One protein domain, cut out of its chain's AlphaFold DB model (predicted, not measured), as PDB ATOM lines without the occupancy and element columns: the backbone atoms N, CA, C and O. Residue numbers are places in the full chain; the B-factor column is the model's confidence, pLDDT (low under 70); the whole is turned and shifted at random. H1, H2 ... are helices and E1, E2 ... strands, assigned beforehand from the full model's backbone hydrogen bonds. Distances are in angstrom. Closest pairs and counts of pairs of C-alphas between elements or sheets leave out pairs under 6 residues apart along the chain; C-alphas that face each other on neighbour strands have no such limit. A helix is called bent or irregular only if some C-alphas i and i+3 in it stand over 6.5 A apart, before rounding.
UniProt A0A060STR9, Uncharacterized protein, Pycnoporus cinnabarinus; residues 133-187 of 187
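What this domain is: This is residues 133 to 187 of the 187 residues of an uncharacterized protein of Pycnoporus cinnabarinus (UniProt A0A060STR9). Two short strands, E1 and E4, run side by side as a small ladder nearest the mean of the C-alphas, with the hairpin of E2 and E3 toward one end and the short helix H1 toward the other. H2 lies apart from the ladder, in an open arrangement with few contacts; residues 143 to 148 and 167 to 172 stick out. The printed part has 55 residues, with four named strands and then two named helices in the order E1 E2 E3 E4 H1 H2. The two two-stranded sheets, E1 - E4 and E2 - E3, are antiparallel, and the class is mixed, with 23 residues, under half, in named elements. The whole is loose, with a radius of gyration of the C-alphas of 13.7 A and spans of 34 by 25 by 19 A.

Where its parts are: Find C-alpha 133 at (-14.560, 16.154, -13.376); from there E1, residues 133 to 136, runs 10.1 A. Next come E2, residues 142 to 144, and E3, residues 147 to 149. E4, residues 155 to 158, runs 9.6 A. H1, residues 163 to 166, is neither bent nor irregular, but only just: C-alphas 163 and 166 are 6.0 A apart. H2, residues 177 to 181, ends at C-alpha 181 at (-14.210, 14.677, -3.868).

How they stand to each other: Look first at E1 and E4, antiparallel at 158 degrees, where N 134 and O 157 are within hydrogen-bond range at 2.9 A. In the hairpin of E2 and E3, antiparallel at 140 degrees, N 147 and O 144 are 2.8 A apart. E1 and E2 are apart, as are H1 and H2. In H2 every O i to N i+4 pair is within hydrogen-bond range; H1 is too short for such a pair.

The domain as a whole: The C-alphas of Gly 152 and Asp 170 are the two farthest apart, at 35.9 A. The printed part has no cut and no long link. Look for pLDDT under 70 at residue 160 and residues 169 to 174.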
ATOM      1  N   ALA A 133     -13.611  15.229 -12.784       88.88
ATOM      2  CA  ALA A 133     -14.560  16.154 -13.376       88.88
ATOM      3  C   ALA A 133     -15.998  15.654 -13.253       88.88
ATOM      4  O   ALA A 133     -16.269  14.463 -13.406       88.88
ATOM      5  N   ILE A 134     -16.915  16.588 -13.028       89.06
ATOM      6  CA  ILE A 134     -18.346  16.324 -12.923       89.06
ATOM      7  C   ILE A 134     -19.061  17.064 -14.049       89.06
ATOM      8  O   ILE A 134     -18.805  18.237 -14.304       89.06
ATOM      9  N   LEU A 135     -19.957  16.362 -14.743       91.56
ATOM     10  CA  LEU A 135     -20.730  16.935 -15.839       91.56
ATOM     11  C   LEU A 135     -22.122  17.349 -15.352       91.56
ATOM     12  O   LEU A 135     -22.775  16.630 -14.582       91.56
ATOM     13  N   ARG A 136     -22.581  18.504 -15.836       92.38
ATOM     14  CA  ARG A 136     -23.934  19.032 -15.629       92.38
ATOM     15  C   ARG A 136     -24.471  19.606 -16.935       92.38
ATOM     16  O   ARG A 136     -23.714  20.059 -17.784       92.38
ATOM     17  N   GLU A 137     -25.787  19.593 -17.077       94.81
ATOM     18  CA  GLU A 137     -26.491  20.223 -18.190       94.81
ATOM     19  C   GLU A 137     -27.705  20.969 -17.618       94.81
ATOM     20  O   GLU A 137     -28.499  20.358 -16.895       94.81
ATOM     21  N   PRO A 138     -27.856  22.279 -17.876       94.81
ATOM     22  CA  PRO A 138     -28.969  23.042 -17.344       94.81
ATOM     23  C   PRO A 138     -30.244  22.770 -18.157       94.81
ATOM     24  O   PRO A 138     -30.258  22.840 -19.387       94.81
ATOM     25  N   GLU A 139     -31.350  22.496 -17.459       96.00
ATOM     26  CA  GLU A 139     -32.658  22.207 -18.074       96.00
ATOM     27  C   GLU A 139     -33.359  23.454 -18.651       96.00
ATOM     28  O   GLU A 139     -34.318  23.341 -19.428       96.00
ATOM     29  N   LYS A 140     -32.877  24.644 -18.280       97.06
ATOM     30  CA  LYS A 140     -33.317  25.974 -18.722       97.06
ATOM     31  C   LYS A 140     -32.120  26.924 -18.738       97.06
ATOM     32  O   LYS A 140     -31.125  26.633 -18.086       97.06
ATOM     33  N   ASP A 141     -32.241  28.042 -19.441       97.56
ATOM     34  CA  ASP A 141     -31.222  29.093 -19.422       97.56
ATOM     35  C   ASP A 141     -30.953  29.564 -17.984       97.56
ATOM     36  O   ASP A 141     -31.886  29.715 -17.186       97.56
ATOM     37  N   ASP A 142     -29.681  29.798 -17.674       96.25
ATOM     38  CA  ASP A 142     -29.216  30.274 -16.372       96.25
ATOM     39  C   ASP A 142     -28.196  31.409 -16.540       96.25
ATOM     40  O   ASP A 142     -27.659  31.617 -17.628       96.25
ATOM     41  N   VAL A 143     -27.934  32.169 -15.480       96.31
ATOM     42  CA  VAL A 143     -26.938  33.246 -15.485       96.31
ATOM     43  C   VAL A 143     -25.960  33.040 -14.339       96.31
ATOM     44  O   VAL A 143     -26.332  33.121 -13.170       96.31
ATOM     45  N   TYR A 144     -24.687  32.844 -14.676       93.12
ATOM     46  CA  TYR A 144     -23.600  32.693 -13.714       93.12
ATOM     47  C   TYR A 144     -22.574  33.807 -13.913       93.12
ATOM     48  O   TYR A 144     -22.124  34.040 -15.029       93.12
ATOM     49  N   GLU A 145     -22.243  34.540 -12.845       93.75
ATOM     50  CA  GLU A 145     -21.314  35.687 -12.886       93.75
ATOM     51  C   GLU A 145     -21.628  36.709 -14.003       93.75
ATOM     52  O   GLU A 145     -20.746  37.287 -14.635       93.75
ATOM     53  N   GLY A 146     -22.922  36.930 -14.265       95.69
ATOM     54  CA  GLY A 146     -23.399  37.837 -15.316       95.69
ATOM     55  C   GLY A 146     -23.321  37.272 -16.739       95.69
ATOM     56  O   GLY A 146     -23.692  37.966 -17.684       95.69
ATOM     57  N   GLN A 147     -22.882  36.023 -16.907       96.69
ATOM     58  CA  GLN A 147     -22.822  35.327 -18.189       96.69
ATOM     59  C   GLN A 147     -24.015  34.389 -18.359       96.69
ATOM     60  O   GLN A 147     -24.331  33.601 -17.469       96.69
ATOM     61  N   LEU A 148     -24.667  34.462 -19.520       97.38
ATOM     62  CA  LEU A 148     -25.739  33.541 -19.891       97.38
ATOM     63  C   LEU A 148     -25.158  32.151 -20.179       97.38
ATOM     64  O   LEU A 148     -24.297  32.005 -21.046       97.38
ATOM     65  N   ILE A 149     -25.693  31.140 -19.503       97.38
ATOM     66  CA  ILE A 149     -25.492  29.721 -19.781       97.38
ATOM     67  C   ILE A 149     -26.787  29.205 -20.421       97.38
ATOM     68  O   ILE A 149     -27.784  29.010 -19.720       97.38
ATOM     69  N   PRO A 150     -26.818  28.987 -21.746       97.88
ATOM     70  CA  PRO A 150     -28.003  28.465 -22.410       97.88
ATOM     71  C   PRO A 150     -28.365  27.060 -21.924       97.88
ATOM     72  O   PRO A 150     -27.487  26.242 -21.623       97.88
ATOM     73  N   LYS A 151     -29.660  26.746 -21.945       97.88
ATOM     74  CA  LYS A 151     -30.183  25.388 -21.791       97.88
ATOM     75  C   LYS A 151     -29.418  24.402 -22.676       97.88
ATOM     76  O   LYS A 151     -29.180  24.669 -23.853       97.88
ATOM     77  N   GLY A 152     -29.107  23.227 -22.133       96.19
ATOM     78  CA  GLY A 152     -28.429  22.170 -22.886       96.19
ATOM     79  C   GLY A 152     -26.913  22.353 -23.011       96.19
ATOM     80  O   GLY A 152     -26.250  21.555 -23.672       96.19
ATOM     81  N   THR A 153     -26.341  23.391 -22.393       96.50
ATOM     82  CA  THR A 153     -24.886  23.581 -22.359       96.50
ATOM     83  C   THR A 153     -24.241  22.546 -21.444       96.50
ATOM     84  O   THR A 153     -24.536  22.496 -20.253       96.50
ATOM     85  N   MET A 154     -23.315  21.745 -21.974       95.19
ATOM     86  CA  MET A 154     -22.523  20.827 -21.156       95.19
ATOM     87  C   MET A 154     -21.524  21.615 -20.306       95.19
ATOM     88  O   MET A 154     -20.554  22.173 -20.817       95.19
ATOM     89  N   MET A 155     -21.761  21.637 -19.002       92.88
ATOM     90  CA  MET A 155     -20.865  22.199 -18.003       92.88
ATOM     91  C   MET A 155     -19.960  21.100 -17.457       92.88
ATOM     92  O   MET A 155     -20.424  20.000 -17.152       92.88
ATOM     93  N   ILE A 156     -18.671  21.408 -17.327       91.12
ATOM     94  CA  ILE A 156     -17.665  20.503 -16.770       91.12
ATOM     95  C   ILE A 156     -17.054  21.185 -15.551       91.12
ATOM     96  O   ILE A 156     -16.285  22.139 -15.674       91.12
ATOM     97  N   GLU A 157     -17.403  20.691 -14.374       85.75
ATOM     98  CA  GLU A 157     -16.814  21.110 -13.110       85.75
ATOM     99  C   GLU A 157     -15.489  20.374 -12.934       85.75
ATOM    100  O   GLU A 157     -15.460  19.146 -12.903       85.75
ATOM    101  N   ASN A 158     -14.384  21.114 -12.850       82.88
ATOM    102  CA  ASN A 158     -13.051  20.533 -12.746       82.88
ATOM    103  C   ASN A 158     -12.553  20.544 -11.293       82.88
ATOM    104  O   ASN A 158     -12.364  21.607 -10.697       82.88
ATOM    105  N   ILE A 159     -12.306  19.354 -10.745       77.75
ATOM    106  CA  ILE A 159     -11.870  19.132  -9.359       77.75
ATOM    107  C   ILE A 159     -10.328  19.171  -9.237       77.75
ATOM    108  O   ILE A 159      -9.781  19.132  -8.134       77.75
ATOM    109  N   CYS A 160      -9.599  19.287 -10.353       69.62
ATOM    110  CA  CYS A 160      -8.153  19.067 -10.408       69.62
ATOM    111  C   CYS A 160      -7.272  20.089  -9.653       69.62
ATOM    112  O   CYS A 160      -7.711  21.110  -9.117       69.62
ATOM    113  N   PHE A 161      -5.968  19.791  -9.654       76.56
ATOM    114  CA  PHE A 161      -4.891  20.552  -9.021       76.56
ATOM    115  C   PHE A 161      -4.879  22.035  -9.441       76.56
ATOM    116  O   PHE A 161      -4.510  22.367 -10.565       76.56
ATOM    117  N   LYS A 162      -5.256  22.919  -8.509       79.31
ATOM    118  CA  LYS A 162      -5.206  24.385  -8.636       79.31
ATOM    119  C   LYS A 162      -4.324  24.964  -7.519       79.31
ATOM    120  O   LYS A 162      -4.841  25.206  -6.424       79.31
ATOM    121  N   PRO A 163      -3.009  25.137  -7.735       82.06
ATOM    122  CA  PRO A 163      -2.089  25.584  -6.688       82.06
ATOM    123  C   PRO A 163      -2.385  27.011  -6.202       82.06
ATOM    124  O   PRO A 163      -2.177  27.311  -5.029       82.06
ATOM    125  N   GLU A 164      -2.957  27.870  -7.050       83.06
ATOM    126  CA  GLU A 164      -3.323  29.252  -6.704       83.06
ATOM    127  C   GLU A 164      -4.374  29.320  -5.586       83.06
ATOM    128  O   GLU A 164      -4.474  30.337  -4.904       83.06
ATOM    129  N   ARG A 165      -5.120  28.229  -5.343       80.38
ATOM    130  CA  ARG A 165      -6.092  28.120  -4.239       80.38
ATOM    131  C   ARG A 165      -5.449  28.352  -2.862       80.38
ATOM    132  O   ARG A 165      -6.157  28.700  -1.926       80.38
ATOM    133  N   TRP A 166      -4.131  28.186  -2.744       79.75
ATOM    134  CA  TRP A 166      -3.396  28.323  -1.484       79.75
ATOM    135  C   TRP A 166      -2.755  29.705  -1.269       79.75
ATOM    136  O   TRP A 166      -2.168  29.924  -0.214       79.75
ATOM    137  N   ILE A 167      -2.848  30.637  -2.230       81.94
ATOM    138  CA  ILE A 167      -2.165  31.950  -2.158       81.94
ATOM    139  C   ILE A 167      -2.866  32.933  -1.192       81.94
ATOM    140  O   ILE A 167      -2.214  33.817  -0.648       81.94
ATOM    141  N   ASP A 168      -4.155  32.742  -0.892       72.94
ATOM    142  CA  ASP A 168      -4.924  33.555   0.067       72.94
ATOM    143  C   ASP A 168      -5.997  32.688   0.761       72.94
ATOM    144  O   ASP A 168      -7.199  32.893   0.571       72.94
ATOM    145  N   VAL A 169      -5.575  31.677   1.525       66.94
ATOM    146  CA  VAL A 169      -6.489  30.710   2.172       66.94
ATOM    147  C   VAL A 169      -7.530  31.356   3.093       66.94
ATOM    148  O   VAL A 169      -8.638  30.849   3.179       66.94
ATOM    149  N   ASP A 170      -7.226  32.505   3.704       67.88
ATOM    150  CA  ASP A 170      -8.167  33.229   4.578       67.88
ATOM    151  C   ASP A 170      -9.259  33.990   3.801       67.88
ATOM    152  O   ASP A 170     -10.266  34.400   4.379       67.88
ATOM    153  N   LYS A 171      -9.064  34.216   2.493       57.41
ATOM    154  CA  LYS A 171     -10.021  34.928   1.622       57.41
ATOM    155  C   LYS A 171     -10.815  33.999   0.710       57.41
ATOM    156  O   LYS A 171     -11.792  34.438   0.108       57.41
ATOM    157  N   HIS A 172     -10.385  32.749   0.572       56.53
ATOM    158  CA  HIS A 172     -11.065  31.747  -0.233       56.53
ATOM    159  C   HIS A 172     -11.785  30.776   0.696       56.53
ATOM    160  O   HIS A 172     -11.207  30.312   1.672       56.53
ATOM    161  N   ASP A 173     -13.031  30.428   0.378       59.69
ATOM    162  CA  ASP A 173     -13.701  29.301   1.023       59.69
ATOM    163  C   ASP A 173     -12.988  28.015   0.573       59.69
ATOM    164  O   ASP A 173     -13.260  27.448  -0.491       59.69
ATOM    165  N   VAL A 174     -11.947  27.618   1.313       67.44
ATOM    166  CA  VAL A 174     -11.201  26.394   1.027       67.44
ATOM    167  C   VAL A 174     -12.075  25.231   1.472       67.44
ATOM    168  O   VAL A 174     -12.021  24.780   2.615       67.44
ATOM    169  N   HIS A 175     -12.900  24.739   0.551       74.94
ATOM    170  CA  HIS A 175     -13.684  23.540   0.795       74.94
ATOM    171  C   HIS A 175     -12.763  22.384   1.189       74.94
ATOM    172  O   HIS A 175     -11.766  22.095   0.519       74.94
ATOM    173  N   HIS A 176     -13.122  21.709   2.282       83.12
ATOM    174  CA  HIS A 176     -12.422  20.514   2.733       83.12
ATOM    175  C   HIS A 176     -12.348  19.493   1.579       83.12
ATOM    176  O   HIS A 176     -13.369  19.288   0.918       83.12
ATOM    177  N   PRO A 177     -11.207  18.820   1.327       84.56
ATOM    178  CA  PRO A 177     -11.055  17.934   0.169       84.56
ATOM    179  C   PRO A 177     -12.151  16.877   0.023       84.56
ATOM    180  O   PRO A 177     -12.585  16.594  -1.090       84.56
ATOM    181  N   LEU A 178     -12.659  16.350   1.141       84.50
ATOM    182  CA  LEU A 178     -13.788  15.412   1.139       84.50
ATOM    183  C   LEU A 178     -15.071  16.019   0.546       84.50
ATOM    184  O   LEU A 178     -15.765  15.338  -0.196       84.50
ATOM    185  N   ASN A 179     -15.355  17.298   0.801       83.19
ATOM    186  CA  ASN A 179     -16.536  17.985   0.260       83.19
ATOM    187  C   ASN A 179     -16.403  18.281  -1.238       83.19
ATOM    188  O   ASN A 179     -17.388  18.574  -1.902       83.19
ATOM    189  N   VAL A 180     -15.184  18.240  -1.777       82.56
ATOM    190  CA  VAL A 180     -14.958  18.393  -3.216       82.56
ATOM    191  C   VAL A 180     -14.983  17.023  -3.895       82.56
ATOM    192  O   VAL A 180     -15.653  16.852  -4.906       82.56
ATOM    193  N   ALA A 181     -14.305  16.028  -3.315       87.25
ATOM    194  CA  ALA A 181     -14.210  14.677  -3.868       87.25
ATOM    195  C   ALA A 181     -15.550  13.921  -3.872       87.25
ATOM    196  O   ALA A 181     -15.794  13.131  -4.780       87.25
ATOM    197  N   PHE A 182     -16.414  14.169  -2.883       89.75
ATOM    198  CA  PHE A 182     -17.749  13.566  -2.794       89.75
ATOM    199  C   PHE A 182     -18.878  14.485  -3.280       89.75
ATOM    200  O   PHE A 182     -20.047  14.129  -3.156       89.75
ATOM    201  N   GLY A 183     -18.536  15.644  -3.847       86.56
ATOM    202  CA  GLY A 183     -19.509  16.658  -4.239       86.56
ATOM    203  C   GLY A 183     -20.122  17.406  -3.052       86.56
ATOM    204  O   GLY A 183     -19.916  17.085  -1.879       86.56
ATOM    205  N   PHE A 184     -20.888  18.444  -3.376       85.31
ATOM    206  CA  PHE A 184     -21.545  19.317  -2.410       85.31
ATOM    207  C   PHE A 184     -22.900  19.791  -2.946       85.31
ATOM    208  O   PHE A 184     -23.215  19.687  -4.129       85.31
ATOM    209  N   GLY A 185     -23.738  20.336  -2.064       86.94
ATOM    210  CA  GLY A 185     -25.104  20.714  -2.421       86.94
ATOM    211  C   GLY A 185     -26.030  19.498  -2.472       86.94
ATOM    212  O   GLY A 185     -25.984  18.640  -1.598       86.94
ATOM    213  N   ARG A 186     -26.935  19.447  -3.459       86.62
ATOM    214  CA  ARG A 186     -27.932  18.362  -3.552       86.62
ATOM    215  C   ARG A 186     -27.389  17.068  -4.163       86.62
ATOM    216  O   ARG A 186     -28.052  16.046  -4.011       86.62
ATOM    217  N   ARG A 187     -26.297  17.131  -4.932       77.25
ATOM    218  CA  ARG A 187     -25.781  16.022  -5.747       77.25
ATOM    219  C   ARG A 187     -24.277  16.089  -5.913       77.25
ATOM    220  O   ARG A 187     -23.820  17.130  -6.435       77.25
TER     221      ARG A 187